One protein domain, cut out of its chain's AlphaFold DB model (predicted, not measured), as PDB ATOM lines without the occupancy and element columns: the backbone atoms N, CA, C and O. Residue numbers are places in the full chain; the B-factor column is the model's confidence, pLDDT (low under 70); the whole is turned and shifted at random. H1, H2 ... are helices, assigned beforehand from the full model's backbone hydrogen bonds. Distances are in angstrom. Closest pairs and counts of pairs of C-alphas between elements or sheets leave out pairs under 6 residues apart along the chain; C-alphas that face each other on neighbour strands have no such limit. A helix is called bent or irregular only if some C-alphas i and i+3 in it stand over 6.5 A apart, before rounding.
ATOM      1  N   ASP A 212     192.654 141.017 158.187       73.94
ATOM      2  CA  ASP A 212     192.383 141.254 159.615       73.94
ATOM      3  C   ASP A 212     192.617 142.741 159.908       73.94
ATOM      4  O   ASP A 212     193.746 143.209 160.064       73.94
ATOM      5  N   LEU A 213     191.528 143.505 159.949       76.19
ATOM      6  CA  LEU A 213     191.571 144.935 160.241       76.19
ATOM      7  C   LEU A 213     191.729 145.228 161.743       76.19
ATOM      8  O   LEU A 213     191.835 146.396 162.134       76.19
ATOM      9  N   ASP A 214     191.683 144.203 162.605       87.50
ATOM     10  CA  ASP A 214     191.571 144.317 164.065       87.50
ATOM     11  C   ASP A 214     190.374 145.185 164.516       87.50
ATOM     12  O   ASP A 214     190.230 145.560 165.682       87.50
ATOM     13  N   TRP A 215     189.498 145.550 163.579       91.44
ATOM     14  CA  TRP A 215     188.494 146.586 163.766       91.44
ATOM     15  C   TRP A 215     187.383 146.102 164.694       91.44
ATOM     16  O   TRP A 215     186.999 146.830 165.613       91.44
ATOM     17  N   ALA A 216     186.919 144.860 164.524       92.75
ATOM     18  CA  ALA A 216     185.893 144.285 165.384       92.75
ATOM     19  C   ALA A 216     186.386 144.164 166.831       92.75
ATOM     20  O   ALA A 216     185.687 144.581 167.754       92.75
ATOM     21  N   ARG A 217     187.627 143.694 167.042       93.38
ATOM     22  CA  ARG A 217     188.244 143.604 168.380       93.38
ATOM     23  C   ARG A 217     188.403 144.980 169.033       93.38
ATOM     24  O   ARG A 217     188.083 145.137 170.213       93.38
ATOM     25  N   LYS A 218     188.851 145.993 168.279       93.19
ATOM     26  CA  LYS A 218     188.944 147.383 168.764       93.19
ATOM     27  C   LYS A 218     187.582 147.923 169.196       93.19
ATOM     28  O   LYS A 218     187.477 148.473 170.291       93.19
ATOM     29  N   ASN A 219     186.543 147.725 168.385       94.31
ATOM     30  CA  ASN A 219     185.193 148.195 168.699       94.31
ATOM     31  C   ASN A 219     184.544 147.413 169.847       94.31
ATOM     32  O   ASN A 219     183.856 148.009 170.671       94.31
ATOM     33  N   GLU A 220     184.819 146.116 169.983       94.75
ATOM     34  CA  GLU A 220     184.363 145.318 171.123       94.75
ATOM     35  C   GLU A 220     185.008 145.782 172.439       94.75
ATOM     36  O   GLU A 220     184.319 145.986 173.443       94.75
ATOM     37  N   SER A 221     186.324 146.016 172.428       94.62
ATOM     38  CA  SER A 221     187.051 146.588 173.569       94.62
ATOM     39  C   SER A 221     186.516 147.976 173.935       94.62
ATOM     40  O   SER A 221     186.294 148.290 175.108       94.62
ATOM     41  N   LEU A 222     186.246 148.800 172.924       95.19
ATOM     42  CA  LEU A 222     185.708 150.135 173.106       95.19
ATOM     43  C   LEU A 222     184.286 150.125 173.682       95.19
ATOM     44  O   LEU A 222     184.018 150.844 174.644       95.19
ATOM     45  N   ALA A 223     183.396 149.294 173.137       96.31
ATOM     46  CA  ALA A 223     182.032 149.139 173.626       96.31
ATOM     47  C   ALA A 223     182.028 148.721 175.102       96.31
ATOM     48  O   ALA A 223     181.322 149.319 175.913       96.31
ATOM     49  N   ARG A 224     182.901 147.780 175.496       96.00
ATOM     50  CA  ARG A 224     183.069 147.386 176.905       96.00
ATOM     51  C   ARG A 224     183.418 148.585 177.787       96.00
ATOM     52  O   ARG A 224     182.700 148.861 178.747       96.00
ATOM     53  N   ARG A 225     184.438 149.361 177.406       95.94
ATOM     54  CA  ARG A 225     184.855 150.572 178.137       95.94
ATOM     55  C   ARG A 225     183.741 151.615 178.231       95.94
ATOM     56  O   ARG A 225     183.584 152.248 179.267       95.94
ATOM     57  N   ILE A 226     182.954 151.798 177.171       96.75
ATOM     58  CA  ILE A 226     181.811 152.721 177.175       96.75
ATOM     59  C   ILE A 226     180.730 152.228 178.139       96.75
ATOM     60  O   ILE A 226     180.180 153.025 178.897       96.75
ATOM     61  N   THR A 227     180.436 150.928 178.165       94.94
ATOM     62  CA  THR A 227     179.411 150.368 179.059       94.94
ATOM     63  C   THR A 227     179.786 150.444 180.543       94.94
ATOM     64  O   THR A 227     178.894 150.511 181.389       94.94
ATOM     65  N   GLU A 228     181.076 150.529 180.870       95.38
ATOM     66  CA  GLU A 228     181.577 150.755 182.235       95.38
ATOM     67  C   GLU A 228     181.373 152.204 182.720       95.38
ATOM     68  O   GLU A 228     181.376 152.461 183.926       95.38
ATOM     69  N   LEU A 229     181.148 153.163 181.814       96.75
ATOM     70  CA  LEU A 229     180.887 154.555 182.186       96.75
ATOM     71  C   LEU A 229     179.490 154.731 182.816       96.75
ATOM     72  O   LEU A 229     178.553 153.989 182.482       96.75
ATOM     73  N   PRO A 230     179.299 155.768 183.659       96.69
ATOM     74  CA  PRO A 230     177.977 156.189 184.116       96.69
ATOM     75  C   PRO A 230     177.018 156.429 182.945       96.69
ATOM     76  O   PRO A 230     177.414 156.993 181.923       96.69
ATOM     77  N   ALA A 231     175.749 156.037 183.095       94.06
ATOM     78  CA  ALA A 231     174.755 156.059 182.016       94.06
ATOM     79  C   ALA A 231     174.635 157.427 181.312       94.06
ATOM     80  O   ALA A 231     174.528 157.480 180.090       94.06
ATOM     81  N   ASN A 232     174.743 158.528 182.061       94.69
ATOM     82  CA  ASN A 232     174.691 159.894 181.533       94.69
ATOM     83  C   ASN A 232     175.909 160.292 180.676       94.69
ATOM     84  O   ASN A 232     175.834 161.292 179.971       94.69
ATOM     85  N   ARG A 233     177.016 159.537 180.722       95.69
ATOM     86  CA  ARG A 233     178.241 159.791 179.940       95.69
ATOM     87  C   ARG A 233     178.430 158.842 178.758       95.69
ATOM     88  O   ARG A 233     179.234 159.134 177.876       95.69
ATOM     89  N   ARG A 234     177.703 157.718 178.717       96.38
ATOM     90  CA  ARG A 234     177.832 156.710 177.644       96.38
ATOM     91  C   ARG A 234     177.508 157.289 176.273       96.38
ATOM     92  O   ARG A 234     178.251 157.055 175.327       96.38
ATOM     93  N   GLY A 235     176.431 158.076 176.209       95.88
ATOM     94  CA  GLY A 235     175.992 158.800 175.015       95.88
ATOM     95  C   GLY A 235     177.109 159.627 174.397       95.88
ATOM     96  O   GLY A 235     177.462 159.460 173.230       95.88
ATOM     97  N   GLU A 236     177.691 160.480 175.232       95.62
ATOM     98  CA  GLU A 236     178.737 161.403 174.829       95.62
ATOM     99  C   GLU A 236     180.021 160.683 174.414       95.62
ATOM    100  O   GLU A 236     180.565 160.980 173.352       95.62
ATOM    101  N   ALA A 237     180.471 159.705 175.204       96.62
ATOM    102  CA  ALA A 237     181.670 158.942 174.884       96.62
ATOM    103  C   ALA A 237     181.514 158.180 173.561       96.62
ATOM    104  O   ALA A 237     182.376 158.286 172.693       96.62
ATOM    105  N   ALA A 238     180.402 157.459 173.378       97.25
ATOM    106  CA  ALA A 238     180.138 156.695 172.161       97.25
ATOM    107  C   ALA A 238     180.109 157.578 170.910       97.25
ATOM    108  O   ALA A 238     180.716 157.219 169.906       97.25
ATOM    109  N   PHE A 239     179.463 158.744 170.985       97.69
ATOM    110  CA  PHE A 239     179.468 159.699 169.879       97.69
ATOM    111  C   PHE A 239     180.870 160.253 169.605       97.69
ATOM    112  O   PHE A 239     181.297 160.317 168.454       97.69
ATOM    113  N   GLY A 240     181.613 160.624 170.653       96.19
ATOM    114  CA  GLY A 240     182.996 161.077 170.518       96.19
ATOM    115  C   GLY A 240     183.847 160.061 169.759       96.19
ATOM    116  O   GLY A 240     184.492 160.412 168.780       96.19
ATOM    117  N   PHE A 241     183.772 158.781 170.123       95.31
ATOM    118  CA  PHE A 241     184.498 157.738 169.399       95.31
ATOM    119  C   PHE A 241     183.994 157.515 167.974       95.31
ATOM    120  O   PHE A 241     184.811 157.458 167.061       95.31
ATOM    121  N   ALA A 242     182.676 157.453 167.763       95.50
ATOM    122  CA  ALA A 242     182.099 157.288 166.429       95.50
ATOM    123  C   ALA A 242     182.481 158.431 165.467       95.50
ATOM    124  O   ALA A 242     182.474 158.244 164.257       95.50
ATOM    125  N   THR A 243     182.817 159.613 165.992       95.31
ATOM    126  CA  THR A 243     183.228 160.768 165.183       95.31
ATOM    127  C   THR A 243     184.736 160.883 164.964       95.31
ATOM    128  O   THR A 243     185.144 161.503 163.982       95.31
ATOM    129  N   LEU A 244     185.571 160.263 165.806       92.31
ATOM    130  CA  LEU A 244     187.033 160.289 165.650       92.31
ATOM    131  C   LEU A 244     187.495 159.631 164.344       92.31
ATOM    132  O   LEU A 244     188.411 160.143 163.698       92.31
ATOM    133  N   ASP A 245     186.811 158.577 163.898       88.12
ATOM    134  CA  ASP A 245     187.106 157.899 162.625       88.12
ATOM    135  C   ASP A 245     186.945 158.829 161.402       88.12
ATOM    136  O   ASP A 245     187.463 158.546 160.321       88.12
ATOM    137  N   HIS A 246     186.291 159.984 161.570       94.62
ATOM    138  CA  HIS A 246     186.082 160.981 160.519       94.62
ATOM    139  C   HIS A 246     187.113 162.102 160.478       94.62
ATOM    140  O   HIS A 246     187.048 162.935 159.572       94.62
ATOM    141  N   GLU A 247     188.083 162.144 161.395       94.75
ATOM    142  CA  GLU A 247     189.024 163.264 161.488       94.75
ATOM    143  C   GLU A 247     189.747 163.532 160.157       94.75
ATOM    144  O   GLU A 247     189.847 164.680 159.713       94.75
ATOM    145  N   ARG A 248     190.208 162.474 159.476       93.31
ATOM    146  CA  ARG A 248     190.900 162.600 158.184       93.31
ATOM    147  C   ARG A 248     189.989 163.188 157.105       93.31
ATOM    148  O   ARG A 248     190.411 164.100 156.395       93.31
ATOM    149  N   ALA A 249     188.757 162.690 156.992       93.56
ATOM    150  CA  ALA A 249     187.790 163.157 155.999       93.56
ATOM    151  C   ALA A 249     187.385 164.618 156.250       93.56
ATOM    152  O   ALA A 249     187.342 165.417 155.314       93.56
ATOM    153  N   ILE A 250     187.184 164.989 157.519       96.31
ATOM    154  CA  ILE A 250     186.900 166.363 157.946       96.31
ATOM    155  C   ILE A 250     188.044 167.296 157.539       96.31
ATOM    156  O   ILE A 250     187.811 168.297 156.863       96.31
ATOM    157  N   ARG A 251     189.287 166.962 157.913       96.38
ATOM    158  CA  ARG A 251     190.466 167.789 157.607       96.38
ATOM    159  C   ARG A 251     190.684 167.937 156.105       96.38
ATOM    160  O   ARG A 251     190.916 169.050 155.647       96.38
ATOM    161  N   SER A 252     190.580 166.842 155.351       94.31
ATOM    162  CA  SER A 252     190.718 166.855 153.890       94.31
ATOM    163  C   SER A 252     189.652 167.735 153.228       94.31
ATOM    164  O   SER A 252     189.965 168.577 152.387       94.31
ATOM    165  N   SER A 253     188.398 167.620 153.675       94.75
ATOM    166  CA  SER A 253     187.289 168.409 153.128       94.75
ATOM    167  C   SER A 253     187.454 169.901 153.416       94.75
ATOM    168  O   SER A 253     187.271 170.717 152.516       94.75
ATOM    169  N   LEU A 254     187.865 170.270 154.633       96.50
ATOM    170  CA  LEU A 254     188.171 171.661 154.986       96.50
ATOM    171  C   LEU A 254     189.338 172.211 154.160       96.50
ATOM    172  O   LEU A 254     189.220 173.291 153.581       96.50
ATOM    173  N   ALA A 255     190.427 171.446 154.043       96.69
ATOM    174  CA  ALA A 255     191.597 171.845 153.267       96.69
ATOM    175  C   ALA A 255     191.248 172.082 151.789       96.69
ATOM    176  O   ALA A 255     191.726 173.052 151.203       96.69
ATOM    177  N   SER A 256     190.357 171.268 151.209       94.50
ATOM    178  CA  SER A 256     189.880 171.449 149.827       94.50
ATOM    179  C   SER A 256     189.129 172.770 149.601       94.50
ATOM    180  O   SER A 256     189.067 173.259 148.479       94.50
ATOM    181  N   LEU A 257     188.608 173.378 150.673       95.50
ATOM    182  CA  LEU A 257     187.927 174.675 150.674       95.50
ATOM    183  C   LEU A 257     188.845 175.830 151.120       95.50
ATOM    184  O   LEU A 257     188.369 176.942 151.356       95.50
ATOM    185  N   GLY A 258     190.148 175.578 151.296       97.12
ATOM    186  CA  GLY A 258     191.094 176.561 151.831       97.12
ATOM    187  C   GLY A 258     190.853 176.903 153.307       97.12
ATOM    188  O   GLY A 258     191.132 178.026 153.724       97.12
ATOM    189  N   LYS A 259     190.295 175.965 154.084       97.75
ATOM    190  CA  LYS A 259     189.953 176.119 155.507       97.75
ATOM    191  C   LYS A 259     190.679 175.097 156.382       97.75
ATOM    192  O   LYS A 259     191.109 174.041 155.923       97.75
ATOM    193  N   GLY A 260     190.778 175.391 157.672       97.06
ATOM    194  CA  GLY A 260     191.250 174.503 158.729       97.06
ATOM    195  C   GLY A 260     190.218 174.321 159.843       97.06
ATOM    196  O   GLY A 260     189.179 174.976 159.882       97.06
ATOM    197  N   LEU A 261     190.511 173.429 160.797       95.75
ATOM    198  CA  LEU A 261     189.631 173.196 161.956       95.75
ATOM    199  C   LEU A 261     189.420 174.458 162.805       95.75
ATOM    200  O   LEU A 261     188.372 174.603 163.426       95.75
ATOM    201  N   THR A 262     190.398 175.366 162.823       96.50
ATOM    202  CA  THR A 262     190.340 176.641 163.550       96.50
ATOM    203  C   THR A 262     189.354 177.639 162.950       96.50
ATOM    204  O   THR A 262     188.980 178.586 163.634       96.50
ATOM    205  N   ASP A 263     188.924 177.437 161.702       97.12
ATOM    206  CA  ASP A 263     187.926 178.291 161.051       97.12
ATOM    207  C   ASP A 263     186.489 177.933 161.466       97.12
ATOM    208  O   ASP A 263     185.552 178.682 161.189       97.12
ATOM    209  N   LEU A 264     186.289 176.791 162.135       95.38
ATOM    210  CA  LEU A 264     184.980 176.395 162.644       95.38
ATOM    211  C   LEU A 264     184.617 177.240 163.870       95.38
ATOM    212  O   LEU A 264     185.289 177.186 164.896       95.38
ATOM    213  N   GLN A 265     183.504 177.970 163.783       91.25
ATOM    214  CA  GLN A 265     183.040 178.865 164.854       91.25
ATOM    215  C   GLN A 265     182.693 178.135 166.161       91.25
ATOM    216  O   GLN A 265     182.870 178.682 167.245       91.25
ATOM    217  N   ASP A 266     182.182 176.907 166.056       93.50
ATOM    218  CA  ASP A 266     181.789 176.078 167.193       93.50
ATOM    219  C   ASP A 266     182.265 174.640 166.966       93.50
ATOM    220  O   ASP A 266     181.818 173.955 166.038       93.50
ATOM    221  N   THR A 267     183.190 174.188 167.812       93.88
ATOM    222  CA  THR A 267     183.729 172.820 167.833       93.88
ATOM    223  C   THR A 267     183.189 172.006 169.008       93.88
ATOM    224  O   THR A 267     183.719 170.936 169.311       93.88
ATOM    225  N   SER A 268     182.146 172.497 169.684       95.25
ATOM    226  CA  SER A 268     181.463 171.761 170.740       95.25
ATOM    227  C   SER A 268     180.852 170.472 170.199       95.25
ATOM    228  O   SER A 268     180.488 170.340 169.027       95.25
ATOM    229  N   GLN A 269     180.675 169.505 171.090       92.69
ATOM    230  CA  GLN A 269     180.044 168.242 170.738       92.69
ATOM    231  C   GLN A 269     178.614 168.428 170.206       92.69
ATOM    232  O   GLN A 269     178.201 167.733 169.281       92.69
ATOM    233  N   LYS A 270     177.863 169.394 170.751       95.62
ATOM    234  CA  LYS A 270     176.514 169.726 170.276       95.62
ATOM    235  C   LYS A 270     176.536 170.196 168.818       95.62
ATOM    236  O   LYS A 270     175.679 169.781 168.036       95.62
ATOM    237  N   ALA A 271     177.521 171.013 168.442       96.56
ATOM    238  CA  ALA A 271     177.702 171.435 167.058       96.56
ATOM    239  C   ALA A 271     178.033 170.249 166.147       96.56
ATOM    240  O   ALA A 271     177.433 170.110 165.083       96.56
ATOM    241  N   TRP A 272     178.910 169.340 166.585       97.19
ATOM    242  CA  TRP A 272     179.198 168.113 165.841       97.19
ATOM    243  C   TRP A 272     177.973 167.211 165.678       97.19
ATOM    244  O   TRP A 272     177.714 166.755 164.567       97.19
ATOM    245  N   HIS A 273     177.165 167.014 166.722       96.56
ATOM    246  CA  HIS A 273     175.898 166.288 166.604       96.56
ATOM    247  C   HIS A 273     174.995 166.900 165.528       96.56
ATOM    248  O   HIS A 273     174.470 166.181 164.681       96.56
ATOM    249  N   SER A 274     174.849 168.228 165.526       96.94
ATOM    250  CA  SER A 274     174.048 168.931 164.520       96.94
ATOM    251  C   SER A 274     174.626 168.803 163.104       96.94
ATOM    252  O   SER A 274     173.869 168.653 162.146       96.94
ATOM    253  N   ARG A 275     175.955 168.817 162.957       97.75
ATOM    254  CA  ARG A 275     176.643 168.598 161.675       97.75
ATOM    255  C   ARG A 275     176.358 167.214 161.107       97.75
ATOM    256  O   ARG A 275     175.825 167.122 160.006       97.75
ATOM    257  N   PHE A 276     176.623 166.160 161.879       98.00
ATOM    258  CA  PHE A 276     176.376 164.787 161.436       98.00
ATOM    259  C   PHE A 276     174.890 164.520 161.184       98.00
ATOM    260  O   PHE A 276     174.555 163.866 160.205       98.00
ATOM    261  N   ALA A 277     173.980 165.081 161.987       96.56
ATOM    262  CA  ALA A 277     172.541 164.933 161.762       96.56
ATOM    263  C   ALA A 277     172.060 165.510 160.413       96.56
ATOM    264  O   ALA A 277     171.033 165.074 159.902       96.56
ATOM    265  N   ARG A 278     172.793 166.470 159.825       96.56
ATOM    266  CA  ARG A 278     172.501 167.050 158.500       96.56
ATOM    267  C   ARG A 278     173.092 166.255 157.333       96.56
ATOM    268  O   ARG A 278     172.781 166.574 156.189       96.56
ATOM    269  N   MET A 279     173.949 165.271 157.601       97.81
ATOM    270  CA  MET A 279     174.580 164.436 156.578       97.81
ATOM    271  C   MET A 279     173.728 163.177 156.340       97.81
ATOM    272  O   MET A 279     173.501 162.428 157.297       97.81
ATOM    273  N   PRO A 280     173.252 162.929 155.104       97.56
ATOM    274  CA  PRO A 280     172.378 161.798 154.801       97.56
ATOM    275  C   PRO A 280     172.975 160.435 155.178       97.56
ATOM    276  O   PRO A 280     172.437 159.762 156.052       97.56
ATOM    277  N   ALA A 281     174.101 160.041 154.585       97.94
ATOM    278  CA  ALA A 281     174.720 158.734 154.803       97.94
ATOM    279  C   ALA A 281     175.611 158.721 156.045       97.94
ATOM    280  O   ALA A 281     175.439 157.892 156.942       97.94
ATOM    281  N   THR A 282     176.543 159.672 156.135       98.19
ATOM    282  CA  THR A 282     177.532 159.721 157.223       98.19
ATOM    283  C   THR A 282     176.851 159.923 158.571       98.19
ATOM    284  O   THR A 282     177.240 159.327 159.574       98.19
ATOM    285  N   GLY A 283     175.775 160.714 158.599       98.19
ATOM    286  CA  GLY A 283     174.973 160.888 159.797       98.19
ATOM    287  C   GLY A 283     174.339 159.587 160.269       98.19
ATOM    288  O   GLY A 283     174.309 159.343 161.475       98.19
ATOM    289  N   LEU A 284     173.792 158.770 159.361       98.44
ATOM    290  CA  LEU A 284     173.206 157.471 159.714       98.44
ATOM    291  C   LEU A 284     174.275 156.520 160.266       98.44
ATOM    292  O   LEU A 284     174.051 155.903 161.308       98.44
ATOM    293  N   ALA A 285     175.449 156.471 159.629       98.00
ATOM    294  CA  ALA A 285     176.562 155.629 160.061       98.00
ATOM    295  C   ALA A 285     177.044 155.995 161.472       98.00
ATOM    296  O   ALA A 285     177.135 155.121 162.337       98.00
ATOM    297  N   VAL A 286     177.257 157.287 161.750       98.12
ATOM    298  CA  VAL A 286     177.642 157.758 163.092       98.12
ATOM    299  C   VAL A 286     176.576 157.418 164.131       98.12
ATOM    300  O   VAL A 286     176.909 157.022 165.249       98.12
ATOM    301  N   GLU A 287     175.292 157.529 163.786       97.94
ATOM    302  CA  GLU A 287     174.209 157.201 164.713       97.94
ATOM    303  C   GLU A 287     174.128 155.696 165.011       97.94
ATOM    304  O   GLU A 287     173.985 155.319 166.177       97.94
ATOM    305  N   ILE A 288     174.292 154.829 164.003       97.19
ATOM    306  CA  ILE A 288     174.387 153.376 164.215       97.19
ATOM    307  C   ILE A 288     175.576 153.031 165.097       97.19
ATOM    308  O   ILE A 288     175.407 152.316 166.084       97.19
ATOM    309  N   MET A 289     176.760 153.549 164.769       97.19
ATOM    310  CA  MET A 289     177.976 153.302 165.544       97.19
ATOM    311  C   MET A 289     177.793 153.740 166.996       97.19
ATOM    312  O   MET A 289     178.061 152.969 167.915       97.19
ATOM    313  N   THR A 290     177.235 154.935 167.211       97.19
ATOM    314  CA  THR A 290     176.946 155.467 168.548       97.19
ATOM    315  C   THR A 290     176.020 154.539 169.340       97.19
ATOM    316  O   THR A 290     176.295 154.270 170.508       97.19
ATOM    317  N   ARG A 291     174.946 154.017 168.727       96.00
ATOM    318  CA  ARG A 291     174.021 153.075 169.387       96.00
ATOM    319  C   ARG A 291     174.696 151.738 169.687       96.00
ATOM    320  O   ARG A 291     174.651 151.281 170.825       96.00
ATOM    321  N   ARG A 292     175.383 151.143 168.708       96.31
ATOM    322  CA  ARG A 292     176.053 149.839 168.856       96.31
ATOM    323  C   ARG A 292     177.149 149.854 169.915       96.31
ATOM    324  O   ARG A 292     177.271 148.897 170.668       96.31
ATOM    325  N   LEU A 293     177.905 150.945 170.023       96.56
ATOM    326  CA  LEU A 293     178.925 151.121 171.062       96.56
ATOM    327  C   LEU A 293     178.337 151.203 172.482       96.56
ATOM    328  O   LEU A 293     179.057 150.983 173.454       96.56
ATOM    329  N   GLN A 294     177.047 151.516 172.617       96.19
ATOM    330  CA  GLN A 294     176.345 151.559 173.901       96.19
ATOM    331  C   GLN A 294     175.643 150.242 174.250       96.19
ATOM    332  O   GLN A 294     175.252 150.078 175.406       96.19
ATOM    333  N   GLU A 295     175.462 149.330 173.287       93.75
ATOM    334  CA  GLU A 295     174.770 148.048 173.467       93.75
ATOM    335  C   GLU A 295     175.651 147.060 174.258       93.75
ATOM    336  O   GLU A 295     176.638 146.542 173.722       93.75
ATOM    337  N   PRO A 296     175.318 146.742 175.526       88.94
ATOM    338  CA  PRO A 296     176.125 145.823 176.320       88.94
ATOM    339  C   PRO A 296     176.079 144.409 175.742       88.94
ATOM    340  O   PRO A 296     175.010 143.886 175.436       88.94
ATOM    341  N   GLY A 297     177.245 143.772 175.625       87.81
ATOM    342  CA  GLY A 297     177.355 142.397 175.134       87.81
ATOM    343  C   GLY A 297     177.135 142.235 173.627       87.81
ATOM    344  O   GLY A 297     177.090 141.099 173.153       87.81
ATOM    345  N   ARG A 298     177.022 143.331 172.859       91.44
ATOM    346  CA  ARG A 298     177.016 143.239 171.398       91.44
ATOM    347  C   ARG A 298     178.351 142.674 170.915       91.44
ATOM    348  O   ARG A 298     179.410 143.235 171.185       91.44
ATOM    349  N   ARG A 299     178.279 141.591 170.143       92.56
ATOM    350  CA  ARG A 299     179.428 141.047 169.422       92.56
ATOM    351  C   ARG A 299     179.627 141.827 168.128       92.56
ATOM    352  O   ARG A 299     178.707 141.883 167.315       92.56
ATOM    353  N   TRP A 300     180.819 142.378 167.952       94.19
ATOM    354  CA  TRP A 300     181.251 142.981 166.696       94.19
ATOM    355  C   TRP A 300     181.817 141.899 165.780       94.19
ATOM    356  O   TRP A 300     182.490 140.971 166.239       94.19
ATOM    357  N   ARG A 301     181.512 141.995 164.492       92.44
ATOM    358  CA  ARG A 301     182.038 141.135 163.430       92.44
ATOM    359  C   ARG A 301     182.858 141.976 162.466       92.44
ATOM    360  O   ARG A 301     182.611 143.168 162.332       92.44
ATOM    361  N   ASP A 302     183.809 141.359 161.777       88.88
ATOM    362  CA  ASP A 302     184.679 142.093 160.850       88.88
ATOM    363  C   ASP A 302     183.891 142.725 159.693       88.88
ATOM    364  O   ASP A 302     184.204 143.836 159.268       88.88
ATOM    365  N   ASN A 303     182.804 142.079 159.259       89.81
ATOM    366  CA  ASN A 303     181.929 142.600 158.213       89.81
ATOM    367  C   ASN A 303     180.991 143.729 158.690       89.81
ATOM    368  O   ASN A 303     180.507 144.483 157.852       89.81
ATOM    369  N   ASP A 304     180.791 143.926 160.007       93.19
ATOM    370  CA  ASP A 304     179.890 144.976 160.514       93.19
ATOM    371  C   ASP A 304     180.307 146.367 160.005       93.19
ATOM    372  O   ASP A 304     179.444 147.205 159.762       93.19
ATOM    373  N   LEU A 305     181.610 146.640 159.843       93.25
ATOM    374  CA  LEU A 305     182.081 147.926 159.322       93.25
ATOM    375  C   LEU A 305     181.544 148.182 157.911       93.25
ATOM    376  O   LEU A 305     181.018 149.260 157.631       93.25
ATOM    377  N   ILE A 306     181.697 147.190 157.035       93.06
ATOM    378  CA  ILE A 306     181.287 147.265 155.635       93.06
ATOM    379  C   ILE A 306     179.764 147.401 155.570       93.06
ATOM    380  O   ILE A 306     179.271 148.352 154.958       93.06
ATOM    381  N   ASP A 307     179.037 146.549 156.294       94.38
ATOM    382  CA  ASP A 307     177.572 146.558 156.349       94.38
ATOM    383  C   ASP A 307     177.043 147.926 156.793       94.38
ATOM    384  O   ASP A 307     176.162 148.498 156.151       94.38
ATOM    385  N   ILE A 308     177.601 148.498 157.870       96.12
ATOM    386  CA  ILE A 308     177.174 149.803 158.388       96.12
ATOM    387  C   ILE A 308     177.352 150.883 157.324       96.12
ATOM    388  O   ILE A 308     176.402 151.616 157.047       96.12
ATOM    389  N   TRP A 309     178.538 151.001 156.724       96.44
ATOM    390  CA  TRP A 309     178.812 152.077 155.769       96.44
ATOM    391  C   TRP A 309     177.972 151.963 154.505       96.44
ATOM    392  O   TRP A 309     177.374 152.954 154.071       96.44
ATOM    393  N   TYR A 310     177.899 150.769 153.928       97.75
ATOM    394  CA  TYR A 310     177.187 150.553 152.677       97.75
ATOM    395  C   TYR A 310     175.675 150.618 152.860       97.75
ATOM    396  O   TYR A 310     175.014 151.307 152.085       97.75
ATOM    397  N   LEU A 311     175.121 150.025 153.922       98.31
ATOM    398  CA  LEU A 311     173.685 150.117 154.184       98.31
ATOM    399  C   LEU A 311     173.262 151.529 154.588       98.31
ATOM    400  O   LEU A 311     172.190 151.963 154.174       98.31
ATOM    401  N   CYS A 312     174.071 152.285 155.340       98.50
ATOM    402  CA  CYS A 312     173.758 153.692 155.627       98.50
ATOM    403  C   CYS A 312     173.773 154.545 154.357       98.50
ATOM    404  O   CYS A 312     172.884 155.373 154.166       98.50
ATOM    405  N   THR A 313     174.754 154.320 153.483       98.50
ATOM    406  CA  THR A 313     174.870 155.046 152.212       98.50
ATOM    407  C   THR A 313     173.721 154.705 151.273       98.50
ATOM    408  O   THR A 313     173.043 155.606 150.791       98.50
ATOM    409  N   ALA A 314     173.423 153.422 151.086       98.44
ATOM    410  CA  ALA A 314     172.261 152.989 150.324       98.44
ATOM    411  C   ALA A 314     170.954 153.539 150.909       98.44
ATOM    412  O   ALA A 314     170.139 154.075 150.172       98.44
ATOM    413  N   SER A 315     170.770 153.504 152.234       98.50
ATOM    414  CA  SER A 315     169.540 154.025 152.859       98.50
ATOM    415  C   SER A 315     169.355 155.524 152.641       98.50
ATOM    416  O   SER A 315     168.229 156.011 152.669       98.50
ATOM    417  N   ALA A 316     170.448 156.261 152.448       98.00
ATOM    418  CA  ALA A 316     170.411 157.694 152.212       98.00
ATOM    419  C   ALA A 316     170.144 158.072 150.748       98.00
ATOM    420  O   ALA A 316     169.618 159.158 150.512       98.00
ATOM    421  N   TYR A 317     170.521 157.220 149.789       97.81
ATOM    422  CA  TYR A 317     170.563 157.593 148.371       97.81
ATOM    423  C   TYR A 317     169.838 156.643 147.408       97.81
ATOM    424  O   TYR A 317     169.676 157.006 146.248       97.81
ATOM    425  N   ALA A 318     169.418 155.456 147.850       98.31
ATOM    426  CA  ALA A 318     168.568 154.561 147.070       98.31
ATOM    427  C   ALA A 318     167.092 154.730 147.459       98.31
ATOM    428  O   ALA A 318     166.773 155.079 148.600       98.31
TER     429      ALA A 318
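AT A GLANCE: This is residues 212 to 318 of the 371 residues of an uncharacterized protein of Leifsonia sp. BK543 (UniProt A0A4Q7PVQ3). The longest helix, H5, runs through the middle of a helical domain, with H2 and H6 packing on it from opposite sides and H1 crossing its last residues. H4 makes a corner with H5 at its beginning, while H3 lies off to one side, touching no helix, and residues 257 to 268 loop from it back to H4. The printed part has 107 residues with six named helices, H1 to H6 in order along the chain, and no named strand, and its class is all helix. It is compact, with a radius of gyration of the C-alphas of 14.6 A and spans of 43 by 34 by 25 A.

IN THESE COORDINATES: Find C-alpha 280 at (172.378, 161.798, 154.801); from there H5, residues 280 to 294, runs 22.0 A to C-alpha 294 at (176.345, 151.559, 173.901). H6 is residues 304 to 317, 19.8 A long. Go back to C-alpha 215 at (188.494, 146.586, 163.766), where H1, residues 215 to 228, begins its 20.2 A. H2, residues 231 to 244, is 20.9 A long and irregular, but only just: C-alphas 232 and 235 are 6.7 A apart. H3 is residues 247 to 256, and H4 is residues 269 to 277.

HOW THE PARTS SIT: Begin at H5, the hub, which touches four helices. H6 touches it, with C-alphas of Ala 281 and Thr 313 closest at 4.5 A, and this helical hairpin has a tilt of 36 degrees, only just steep, opposite ways. H2 touches H5 at a steep tilt of 45 degrees, opposite ways; the closest C-alphas, of Ala 238 and Thr 290, are 5.0 A apart. H1 touches residues 292 to 294 of H5 alone, at a steep tilt of 59 degrees, with C-alphas of Ala 223 and Leu 293 closest at 4.5 A. H1 and H2 form a helical hairpin at a shallow tilt of 25 degrees; residues 223 to 227 of H1 touch H2, closest at the C-alphas of Ile 226 and Arg 234, 5.7 A apart. H4 and H5 touch only at the corner by their link, where C-alphas of Phe 276 and Gly 283, the closest, are 4.5 A apart. H3 and H2 meet only through their link, and H3 is apart from H4. In H1, H3, H4 and H6 every O i to N i+4 pair is within hydrogen-bond range; in H2 8 of 10 are, and in H5 9 of 11.

THE WHOLE: The C-alphas farthest apart, of Gly 258 and Gly 297, are 43.6 A apart. The printed part has no cut, and its long link is H3 to H4, with 12 residues. Mean pLDDT of the printed part is 95.0, and no printed residue is under 70.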